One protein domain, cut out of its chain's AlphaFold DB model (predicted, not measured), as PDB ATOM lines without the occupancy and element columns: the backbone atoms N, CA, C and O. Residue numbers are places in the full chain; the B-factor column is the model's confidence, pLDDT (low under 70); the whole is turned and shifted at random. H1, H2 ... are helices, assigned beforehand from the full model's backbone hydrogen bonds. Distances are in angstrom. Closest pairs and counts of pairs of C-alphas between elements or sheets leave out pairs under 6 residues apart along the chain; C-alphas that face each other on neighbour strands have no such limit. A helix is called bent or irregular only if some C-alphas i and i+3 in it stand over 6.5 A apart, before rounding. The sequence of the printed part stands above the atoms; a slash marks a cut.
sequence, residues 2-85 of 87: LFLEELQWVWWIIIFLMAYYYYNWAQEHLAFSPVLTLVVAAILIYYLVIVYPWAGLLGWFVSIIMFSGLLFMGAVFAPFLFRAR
ATOM      1  N   LEU A   2     162.511 191.418 165.111       65.50
ATOM      2  CA  LEU A   2     162.228 190.282 166.017       65.50
ATOM      3  C   LEU A   2     160.896 189.544 165.764       65.50
ATOM      4  O   LEU A   2     160.885 188.331 165.614       65.50
ATOM      5  N   PHE A   3     159.784 190.271 165.602       71.88
ATOM      6  CA  PHE A   3     158.465 189.662 165.374       71.88
ATOM      7  C   PHE A   3     158.371 188.789 164.103       71.88
ATOM      8  O   PHE A   3     157.651 187.796 164.083       71.88
ATOM      9  N   LEU A   4     159.097 189.140 163.033       75.00
ATOM     10  CA  LEU A   4     159.077 188.372 161.780       75.00
ATOM     11  C   LEU A   4     159.906 187.085 161.890       75.00
ATOM     12  O   LEU A   4     159.534 186.069 161.307       75.00
ATOM     13  N   GLU A   5     160.991 187.119 162.660       75.94
ATOM     14  CA  GLU A   5     161.833 185.948 162.924       75.94
ATOM     15  C   GLU A   5     161.099 184.932 163.806       75.94
ATOM     16  O   GLU A   5     161.086 183.740 163.506       75.94
ATOM     17  N   GLU A   6     160.414 185.399 164.852       77.81
ATOM     18  CA  GLU A   6     159.590 184.547 165.717       77.81
ATOM     19  C   GLU A   6     158.453 183.873 164.935       77.81
ATOM     20  O   GLU A   6     158.235 182.665 165.059       77.81
ATOM     21  N   LEU A   7     157.772 184.622 164.060       84.12
ATOM     22  CA  LEU A   7     156.707 184.086 163.212       84.12
ATOM     23  C   LEU A   7     157.224 183.014 162.238       84.12
ATOM     24  O   LEU A   7     156.547 182.013 161.998       84.12
ATOM     25  N   GLN A   8     158.437 183.191 161.711       84.69
ATOM     26  CA  GLN A   8     159.077 182.202 160.848       84.69
ATOM     27  C   GLN A   8     159.351 180.888 161.594       84.69
ATOM     28  O   GLN A   8     159.106 179.814 161.044       84.69
ATOM     29  N   TRP A   9     159.818 180.941 162.844       84.31
ATOM     30  CA  TRP A   9     160.029 179.732 163.650       84.31
ATOM     31  C   TRP A   9     158.724 178.999 163.955       84.31
ATOM     32  O   TRP A   9     158.662 177.775 163.822       84.31
ATOM     33  N   VAL A  10     157.664 179.739 164.289       86.44
ATOM     34  CA  VAL A  10     156.321 179.168 164.486       86.44
ATOM     35  C   VAL A  10     155.841 178.466 163.216       86.44
ATOM     36  O   VAL A  10     155.316 177.354 163.282       86.44
ATOM     37  N   TRP A  11     156.077 179.065 162.048       84.62
ATOM     38  CA  TRP A  11     155.719 178.465 160.767       84.62
ATOM     39  C   TRP A  11     156.448 177.141 160.501       84.62
ATOM     40  O   TRP A  11     155.822 176.164 160.088       84.62
ATOM     41  N   TRP A  12     157.745 177.058 160.801       85.62
ATOM     42  CA  TRP A  12     158.505 175.810 160.655       85.62
ATOM     43  C   TRP A  12     158.027 174.701 161.590       85.62
ATOM     44  O   TRP A  12     157.972 173.538 161.185       85.62
ATOM     45  N   ILE A  13     157.632 175.050 162.815       89.62
ATOM     46  CA  ILE A  13     157.031 174.096 163.753       89.62
ATOM     47  C   ILE A  13     155.713 173.557 163.181       89.62
ATOM     48  O   ILE A  13     155.483 172.349 163.203       89.62
ATOM     49  N   ILE A  14     154.872 174.427 162.617       87.56
ATOM     50  CA  ILE A  14     153.607 174.026 161.986       87.56
ATOM     51  C   ILE A  14     153.858 173.078 160.807       87.56
ATOM     52  O   ILE A  14     153.243 172.014 160.741       87.56
ATOM     53  N   ILE A  15     154.796 173.416 159.919       87.38
ATOM     54  CA  ILE A  15     155.209 172.564 158.793       87.38
ATOM     55  C   ILE A  15     155.643 171.179 159.287       87.38
ATOM     56  O   ILE A  15     155.219 170.164 158.732       87.38
ATOM     57  N   PHE A  16     156.471 171.128 160.333       89.50
ATOM     58  CA  PHE A  16     156.946 169.871 160.904       89.50
ATOM     59  C   PHE A  16     155.790 169.020 161.445       89.50
ATOM     60  O   PHE A  16     155.704 167.828 161.144       89.50
ATOM     61  N   LEU A  17     154.865 169.634 162.189       91.31
ATOM     62  CA  LEU A  17     153.691 168.948 162.732       91.31
ATOM     63  C   LEU A  17     152.772 168.416 161.628       91.31
ATOM     64  O   LEU A  17     152.292 167.287 161.727       91.31
ATOM     65  N   MET A  18     152.566 169.182 160.555       90.25
ATOM     66  CA  MET A  18     151.789 168.729 159.399       90.25
ATOM     67  C   MET A  18     152.455 167.551 158.689       90.25
ATOM     68  O   MET A  18     151.787 166.567 158.371       90.25
ATOM     69  N   ALA A  19     153.766 167.623 158.451       89.06
ATOM     70  CA  ALA A  19     154.496 166.537 157.808       89.06
ATOM     71  C   ALA A  19     154.429 165.249 158.642       89.06
ATOM     72  O   ALA A  19     154.164 164.171 158.105       89.06
ATOM     73  N   TYR A  20     154.587 165.376 159.961       91.06
ATOM     74  CA  TYR A  20     154.428 164.273 160.903       91.06
ATOM     75  C   TYR A  20     153.009 163.684 160.876       91.06
ATOM     76  O   TYR A  20     152.845 162.465 160.818       91.06
ATOM     77  N   TYR A  21     151.980 164.536 160.852       91.50
ATOM     78  CA  TYR A  21     150.586 164.108 160.751       91.50
ATOM     79  C   TYR A  21     150.320 163.284 159.480       91.50
ATOM     80  O   TYR A  21     149.796 162.174 159.572       91.50
ATOM     81  N   TYR A  22     150.721 163.777 158.304       89.12
ATOM     82  CA  TYR A  22     150.489 163.068 157.039       89.12
ATOM     83  C   TYR A  22     151.283 161.770 156.918       89.12
ATOM     84  O   TYR A  22     150.797 160.808 156.321       89.12
ATOM     85  N   TYR A  23     152.480 161.721 157.504       90.19
ATOM     86  CA  TYR A  23     153.253 160.491 157.586       90.19
ATOM     87  C   TYR A  23     152.528 159.424 158.416       90.19
ATOM     88  O   TYR A  23     152.357 158.302 157.943       90.19
ATOM     89  N   ASN A  24     152.043 159.779 159.611       91.00
ATOM     90  CA  ASN A  24     151.297 158.842 160.456       91.00
ATOM     91  C   ASN A  24     149.988 158.408 159.803       91.00
ATOM     92  O   ASN A  24     149.675 157.221 159.794       91.00
ATOM     93  N   TRP A  25     149.276 159.340 159.166       90.88
ATOM     94  CA  TRP A  25     148.080 159.010 158.398       90.88
ATOM     95  C   TRP A  25     148.384 157.961 157.318       90.88
ATOM     96  O   TRP A  25     147.675 156.959 157.210       90.88
ATOM     97  N   ALA A  26     149.471 158.139 156.559       89.31
ATOM     98  CA  ALA A  26     149.888 157.170 155.550       89.31
ATOM     99  C   ALA A  26     150.273 155.821 156.179       89.31
ATOM    100  O   ALA A  26     149.905 154.781 155.634       89.31
ATOM    101  N   GLN A  27     150.966 155.814 157.324       90.88
ATOM    102  CA  GLN A  27     151.306 154.575 158.034       90.88
ATOM    103  C   GLN A  27     150.060 153.795 158.456       90.88
ATOM    104  O   GLN A  27     150.005 152.588 158.239       90.88
ATOM    105  N   GLU A  28     149.062 154.472 159.021       88.69
ATOM    106  CA  GLU A  28     147.829 153.850 159.512       88.69
ATOM    107  C   GLU A  28     146.981 153.261 158.377       88.69
ATOM    108  O   GLU A  28     146.416 152.178 158.523       88.69
ATOM    109  N   HIS A  29     146.919 153.938 157.226       86.69
ATOM    110  CA  HIS A  29     146.052 153.533 156.113       86.69
ATOM    111  C   HIS A  29     146.737 152.581 155.119       86.69
ATOM    112  O   HIS A  29     146.056 151.837 154.412       86.69
ATOM    113  N   LEU A  30     148.072 152.586 155.048       87.75
ATOM    114  CA  LEU A  30     148.857 151.827 154.061       87.75
ATOM    115  C   LEU A  30     149.837 150.840 154.713       87.75
ATOM    116  O   LEU A  30     150.774 150.372 154.064       87.75
ATOM    117  N   ALA A  31     149.589 150.467 155.974       77.25
ATOM    118  CA  ALA A  31     150.443 149.615 156.812       77.25
ATOM    119  C   ALA A  31     150.905 148.290 156.167       77.25
ATOM    120  O   ALA A  31     151.879 147.692 156.618       77.25
ATOM    121  N   PHE A  32     150.233 147.819 155.113       82.00
ATOM    122  CA  PHE A  32     150.573 146.586 154.404       82.00
ATOM    123  C   PHE A  32     151.858 146.676 153.562       82.00
ATOM    124  O   PHE A  32     152.443 145.639 153.253       82.00
ATOM    125  N   SER A  33     152.299 147.876 153.161       88.19
ATOM    126  CA  SER A  33     153.499 148.051 152.331       88.19
ATOM    127  C   SER A  33     154.330 149.257 152.776       88.19
ATOM    128  O   SER A  33     153.959 150.397 152.493       88.19
ATOM    129  N   PRO A  34     155.508 149.034 153.395       87.19
ATOM    130  CA  PRO A  34     156.393 150.115 153.837       87.19
ATOM    131  C   PRO A  34     156.816 151.060 152.706       87.19
ATOM    132  O   PRO A  34     156.920 152.268 152.905       87.19
ATOM    133  N   VAL A  35     157.027 150.520 151.500       90.06
ATOM    134  CA  VAL A  35     157.407 151.312 150.322       90.06
ATOM    135  C   VAL A  35     156.252 152.207 149.885       90.06
ATOM    136  O   VAL A  35     156.454 153.389 149.621       90.06
ATOM    137  N   LEU A  36     155.031 151.667 149.848       86.62
ATOM    138  CA  LEU A  36     153.854 152.437 149.457       86.62
ATOM    139  C   LEU A  36     153.566 153.559 150.459       86.62
ATOM    140  O   LEU A  36     153.287 154.682 150.047       86.62
ATOM    141  N   THR A  37     153.709 153.279 151.754       90.19
ATOM    142  CA  THR A  37     153.585 154.272 152.824       90.19
ATOM    143  C   THR A  37     154.546 155.437 152.629       90.19
ATOM    144  O   THR A  37     154.124 156.589 152.694       90.19
ATOM    145  N   LEU A  38     155.820 155.161 152.334       89.25
ATOM    146  CA  LEU A  38     156.813 156.209 152.086       89.25
ATOM    147  C   LEU A  38     156.480 157.039 150.843       89.25
ATOM    148  O   LEU A  38     156.571 158.265 150.890       89.25
ATOM    149  N   VAL A  39     156.061 156.394 149.751       92.69
ATOM    150  CA  VAL A  39     155.697 157.087 148.504       92.69
ATOM    151  C   VAL A  39     154.484 157.990 148.715       92.69
ATOM    152  O   VAL A  39     154.519 159.163 148.345       92.69
ATOM    153  N   VAL A  40     153.423 157.482 149.342       90.75
ATOM    154  CA  VAL A  40     152.204 158.267 149.573       90.75
ATOM    155  C   VAL A  40     152.446 159.374 150.596       90.75
ATOM    156  O   VAL A  40     152.022 160.503 150.360       90.75
ATOM    157  N   ALA A  41     153.185 159.105 151.677       90.38
ATOM    158  CA  ALA A  41     153.586 160.139 152.627       90.38
ATOM    159  C   ALA A  41     154.394 161.247 151.938       90.38
ATOM    160  O   ALA A  41     154.106 162.424 152.137       90.38
ATOM    161  N   ALA A  42     155.354 160.897 151.076       89.75
ATOM    162  CA  ALA A  42     156.144 161.874 150.333       89.75
ATOM    163  C   ALA A  42     155.277 162.732 149.395       89.75
ATOM    164  O   ALA A  42     155.456 163.948 149.351       89.75
ATOM    165  N   ILE A  43     154.314 162.128 148.690       90.81
ATOM    166  CA  ILE A  43     153.374 162.853 147.816       90.81
ATOM    167  C   ILE A  43     152.500 163.808 148.636       90.81
ATOM    168  O   ILE A  43     152.367 164.977 148.269       90.81
ATOM    169  N   LEU A  44     151.934 163.334 149.749       87.94
ATOM    170  CA  LEU A  44     151.106 164.151 150.636       87.94
ATOM    171  C   LEU A  44     151.904 165.323 151.208       87.94
ATOM    172  O   LEU A  44     151.447 166.457 151.128       87.94
ATOM    173  N   ILE A  45     153.111 165.077 151.718       90.19
ATOM    174  CA  ILE A  45     153.974 166.126 152.271       90.19
ATOM    175  C   ILE A  45     154.362 167.125 151.178       90.19
ATOM    176  O   ILE A  45     154.226 168.331 151.370       90.19
ATOM    177  N   TYR A  46     154.788 166.656 150.006       90.62
ATOM    178  CA  TYR A  46     155.156 167.542 148.905       90.62
ATOM    179  C   TYR A  46     153.993 168.462 148.510       90.62
ATOM    180  O   TYR A  46     154.141 169.684 148.521       90.62
ATOM    181  N   TYR A  47     152.810 167.912 148.234       89.88
ATOM    182  CA  TYR A  47     151.689 168.727 147.770       89.88
ATOM    183  C   TYR A  47     151.029 169.556 148.877       89.88
ATOM    184  O   TYR A  47     150.698 170.713 148.633       89.88
ATOM    185  N   LEU A  48     150.838 169.002 150.076       86.69
ATOM    186  CA  LEU A  48     150.058 169.643 151.143       86.69
ATOM    187  C   LEU A  48     150.903 170.489 152.095       86.69
ATOM    188  O   LEU A  48     150.357 171.369 152.752       86.69
ATOM    189  N   VAL A  49     152.212 170.248 152.181       86.94
ATOM    190  CA  VAL A  49     153.107 171.006 153.066       86.94
ATOM    191  C   VAL A  49     153.977 171.979 152.270       86.94
ATOM    192  O   VAL A  49     154.161 173.111 152.708       86.94
ATOM    193  N   ILE A  50     154.491 171.580 151.100       87.00
ATOM    194  CA  ILE A  50     155.428 172.412 150.323       87.00
ATOM    195  C   ILE A  50     154.700 173.246 149.264       87.00
ATOM    196  O   ILE A  50     154.881 174.461 149.220       87.00
ATOM    197  N   VAL A  51     153.881 172.622 148.409       91.69
ATOM    198  CA  VAL A  51     153.236 173.326 147.282       91.69
ATOM    199  C   VAL A  51     152.022 174.139 147.742       91.69
ATOM    200  O   VAL A  51     151.903 175.317 147.409       91.69
ATOM    201  N   TYR A  52     151.131 173.529 148.526       90.69
ATOM    202  CA  TYR A  52     149.888 174.147 148.998       90.69
ATOM    203  C   TYR A  52     149.757 174.065 150.530       90.69
ATOM    204  O   TYR A  52     148.829 173.421 151.030       90.69
ATOM    205  N   PRO A  53     150.632 174.752 151.292       84.62
ATOM    206  CA  PRO A  53     150.663 174.681 152.757       84.62
ATOM    207  C   PRO A  53     149.329 175.054 153.411       84.62
ATOM    208  O   PRO A  53     148.931 174.462 154.409       84.62
ATOM    209  N   TRP A  54     148.593 176.002 152.827       86.19
ATOM    210  CA  TRP A  54     147.279 176.410 153.325       86.19
ATOM    211  C   TRP A  54     146.234 175.298 153.220       86.19
ATOM    212  O   TRP A  54     145.446 175.113 154.144       86.19
ATOM    213  N   ALA A  55     146.239 174.538 152.120       86.50
ATOM    214  CA  ALA A  55     145.324 173.416 151.931       86.50
ATOM    215  C   ALA A  55     145.657 172.272 152.893       86.50
ATOM    216  O   ALA A  55     144.748 171.671 153.469       86.50
ATOM    217  N   GLY A  56     146.949 172.015 153.125       86.88
ATOM    218  CA  GLY A  56     147.370 171.052 154.134       86.88
ATOM    219  C   GLY A  56     146.965 171.466 155.548       86.88
ATOM    220  O   GLY A  56     146.423 170.658 156.297       86.88
ATOM    221  N   LEU A  57     147.141 172.739 155.908       88.81
ATOM    222  CA  LEU A  57     146.701 173.269 157.202       88.81
ATOM    223  C   LEU A  57     145.203 173.047 157.420       88.81
ATOM    224  O   LEU A  57     144.784 172.578 158.477       88.81
ATOM    225  N   LEU A  58     144.400 173.359 156.404       91.81
ATOM    226  CA  LEU A  58     142.949 173.205 156.443       91.81
ATOM    227  C   LEU A  58     142.551 171.734 156.594       91.81
ATOM    228  O   LEU A  58     141.730 171.410 157.450       91.81
ATOM    229  N   GLY A  59     143.172 170.837 155.824       87.06
ATOM    230  CA  GLY A  59     142.946 169.397 155.941       87.06
ATOM    231  C   GLY A  59     143.319 168.858 157.324       87.06
ATOM    232  O   GLY A  59     142.554 168.095 157.915       87.06
ATOM    233  N   TRP A  60     144.448 169.308 157.877       90.25
ATOM    234  CA  TRP A  60     144.874 168.941 159.223       90.25
ATOM    235  C   TRP A  60     143.871 169.418 160.286       90.25
ATOM    236  O   TRP A  60     143.388 168.602 161.073       90.25
ATOM    237  N   PHE A  61     143.449 170.685 160.260       92.19
ATOM    238  CA  PHE A  61     142.448 171.212 161.200       92.19
ATOM    239  C   PHE A  61     141.083 170.528 161.085       92.19
ATOM    240  O   PHE A  61     140.488 170.176 162.105       92.19
ATOM    241  N   VAL A  62     140.589 170.308 159.865       90.69
ATOM    242  CA  VAL A  62     139.310 169.617 159.640       90.69
ATOM    243  C   VAL A  62     139.364 168.208 160.214       90.69
ATOM    244  O   VAL A  62     138.428 167.796 160.897       90.69
ATOM    245  N   SER A  63     140.472 167.492 160.010       87.31
ATOM    246  CA  SER A  63     140.632 166.147 160.560       87.31
ATOM    247  C   SER A  63     140.560 166.142 162.091       87.31
ATOM    248  O   SER A  63     139.807 165.352 162.657       87.31
ATOM    249  N   ILE A  64     141.246 167.077 162.761       89.75
ATOM    250  CA  ILE A  64     141.199 167.234 164.220       89.75
ATOM    251  C   ILE A  64     139.756 167.452 164.679       89.75
ATOM    252  O   ILE A  64     139.283 166.734 165.556       89.75
ATOM    253  N   ILE A  65     139.030 168.384 164.054       92.19
ATOM    254  CA  ILE A  65     137.636 168.684 164.414       92.19
ATOM    255  C   ILE A  65     136.746 167.447 164.240       92.19
ATOM    256  O   ILE A  65     135.942 167.140 165.122       92.19
ATOM    257  N   MET A  66     136.899 166.710 163.136       89.31
ATOM    258  CA  MET A  66     136.118 165.500 162.870       89.31
ATOM    259  C   MET A  66     136.396 164.397 163.896       89.31
ATOM    260  O   MET A  66     135.453 163.822 164.443       89.31
ATOM    261  N   PHE A  67     137.668 164.117 164.197       86.81
ATOM    262  CA  PHE A  67     138.043 163.100 165.181       86.81
ATOM    263  C   PHE A  67     137.618 163.491 166.598       86.81
ATOM    264  O   PHE A  67     137.055 162.664 167.316       86.81
ATOM    265  N   SER A  68     137.806 164.752 166.994       87.25
ATOM    266  CA  SER A  68     137.311 165.258 168.278       87.25
ATOM    267  C   SER A  68     135.787 165.157 168.378       87.25
ATOM    268  O   SER A  68     135.274 164.741 169.417       87.25
ATOM    269  N   GLY A  69     135.062 165.468 167.300       86.69
ATOM    270  CA  GLY A  69     133.609 165.313 167.228       86.69
ATOM    271  C   GLY A  69     133.163 163.859 167.389       86.69
ATOM    272  O   GLY A  69     132.276 163.575 168.191       86.69
ATOM    273  N   LEU A  70     133.821 162.925 166.698       87.44
ATOM    274  CA  LEU A  70     133.570 161.484 166.829       87.44
ATOM    275  C   LEU A  70     133.805 160.981 168.257       87.44
ATOM    276  O   LEU A  70     132.965 160.261 168.798       87.44
ATOM    277  N   LEU A  71     134.911 161.383 168.889       85.44
ATOM    278  CA  LEU A  71     135.218 161.019 170.275       85.44
ATOM    279  C   LEU A  71     134.182 161.588 171.251       85.44
ATOM    280  O   LEU A  71     133.719 160.875 172.143       85.44
ATOM    281  N   PHE A  72     133.778 162.844 171.056       87.81
ATOM    282  CA  PHE A  72     132.734 163.478 171.857       87.81
ATOM    283  C   PHE A  72     131.392 162.749 171.715       87.81
ATOM    284  O   PHE A  72     130.763 162.413 172.718       87.81
ATOM    285  N   MET A  73     130.976 162.432 170.485       85.44
ATOM    286  CA  MET A  73     129.764 161.647 170.240       85.44
ATOM    287  C   MET A  73     129.857 160.267 170.897       85.44
ATOM    288  O   MET A  73     128.928 159.858 171.589       85.44
ATOM    289  N   GLY A  74     130.988 159.573 170.754       85.06
ATOM    290  CA  GLY A  74     131.234 158.301 171.430       85.06
ATOM    291  C   GLY A  74     131.043 158.401 172.945       85.06
ATOM    292  O   GLY A  74     130.329 157.584 173.522       85.06
ATOM    293  N   ALA A  75     131.594 159.435 173.587       84.31
ATOM    294  CA  ALA A  75     131.453 159.656 175.026       84.31
ATOM    295  C   ALA A  75     130.006 159.951 175.458       84.31
ATOM    296  O   ALA A  75     129.553 159.437 176.481       84.31
ATOM    297  N   VAL A  76     129.263 160.745 174.681       87.00
ATOM    298  CA  VAL A  76     127.866 161.095 174.986       87.00
ATOM    299  C   VAL A  76     126.928 159.905 174.785       87.00
ATOM    300  O   VAL A  76     126.037 159.684 175.603       87.00
ATOM    301  N   PHE A  77     127.119 159.119 173.723       84.06
ATOM    302  CA  PHE A  77     126.215 158.022 173.368       84.06
ATOM    303  C   PHE A  77     126.583 156.675 174.008       84.06
ATOM    304  O   PHE A  77     125.702 155.823 174.162       84.06
ATOM    305  N   ALA A  78     127.831 156.475 174.445       79.00
ATOM    306  CA  ALA A  78     128.264 155.238 175.103       79.00
ATOM    307  C   ALA A  78     127.376 154.830 176.302       79.00
ATOM    308  O   ALA A  78     126.935 153.679 176.335       79.00
ATOM    309  N   PRO A  79     127.011 155.720 177.249       78.25
ATOM    310  CA  PRO A  79     126.136 155.365 178.368       78.25
ATOM    311  C   PRO A  79     124.764 154.828 177.939       78.25
ATOM    312  O   PRO A  79     124.220 153.942 178.597       78.25
ATOM    313  N   PHE A  80     124.207 155.324 176.830       79.38
ATOM    314  CA  PHE A  80     122.916 154.868 176.308       79.38
ATOM    315  C   PHE A  80     123.020 153.478 175.669       79.38
ATOM    316  O   PHE A  80     122.152 152.635 175.889       79.38
ATOM    317  N   LEU A  81     124.116 153.207 174.954       70.50
ATOM    318  CA  LEU A  81     124.428 151.896 174.374       70.50
ATOM    319  C   LEU A  81     124.632 150.810 175.442       70.50
ATOM    320  O   LEU A  81     124.140 149.692 175.290       70.50
ATOM    321  N   PHE A  82     125.316 151.126 176.546       68.94
ATOM    322  CA  PHE A  82     125.577 150.158 177.621       68.94
ATOM    323  C   PHE A  82     124.418 150.006 178.617       68.94
ATOM    324  O   PHE A  82     124.297 148.955 179.242       68.94
ATOM    325  N   ARG A  83     123.532 151.004 178.739       65.81
ATOM    326  CA  ARG A  83     122.310 150.920 179.562       65.81
ATOM    327  C   ARG A  83     121.199 150.080 178.912       65.81
ATOM    328  O   ARG A  83     120.335 149.585 179.626       65.81
ATOM    329  N   ALA A  84     121.224 149.887 177.592       60.62
ATOM    330  CA  ALA A  84     120.217 149.118 176.857       60.62
ATOM    331  C   ALA A  84     120.405 147.587 176.906       60.62
ATOM    332  O   ALA A  84     119.598 146.870 176.320       60.62
ATOM    333  N   ARG A  85     121.437 147.059 177.587       60.00
ATOM    334  CA  ARG A  85     121.556 145.608 177.801       60.00
ATOM    335  C   ARG A  85     120.659 145.179 178.973       60.00
ATOM    336  O   ARG A  85     120.969 145.554 180.106       60.00
TER     337      ARG A  85
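What this domain is: This is residues 2 to 85 of the 87 residues of an uncharacterized protein of Candidatus Micrarchaeota archaeon (UniProt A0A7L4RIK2). Helices H1 and H2 make a helical hairpin, and the long helix H3 starts by the end of H2, crosses H1 near its own beginning and runs on as an arm, in which residues 62 to 83 of H3 stick out together with residues 84 and 85 after it. Residues 2 to 13 of H1 also stick out. The printed part has 84 residues, with three named helices, H1, H2, H3, and no named strand: all helix. It is only just loose, close to extended, radius of gyration of the C-alphas 17.5 A, spanning 58 by 39 by 16 A.

How they stand to each other: H1, residues 2 to 30, touches H2, residues 34 to 51, opposite ways at a shallow tilt of 31 degrees; their closest C-alphas, of Tyr 23 and Ala 41, are 5.0 A apart. H3, residues 53 to 83, touches H1 with residues 53 to 60 alone, at a steep tilt of 57 degrees; the closest C-alphas, of Met 18 and Trp 60, are 6.9 A apart. H2 and H3 touch only at the corner, closest at the C-alphas of Leu 48 and Gly 56, 4.3 A. O i to N i+4 pairs are within hydrogen-bond range throughout H1, 13 of 14 in H2, 25 of 27 in H3.

Where its parts are: H1 begins at C-alpha 2 (162.228, 190.282, 166.017) and is 42.4 A long; H2 is 24.3 A. H3, 45.7 A, ends at C-alpha 83 (122.310, 150.920, 179.562) and has a kink of 35 degrees near residue 77; it is only just irregular, C-alphas 76 and 79 being 6.9 A apart.

The domain as a whole: The printed part has no cut, and both links are tight. The C-alphas farthest apart, of Leu 2 and Arg 85, are 61.6 A apart. pLDDT is under 70 at residues 2 and 82 to 85.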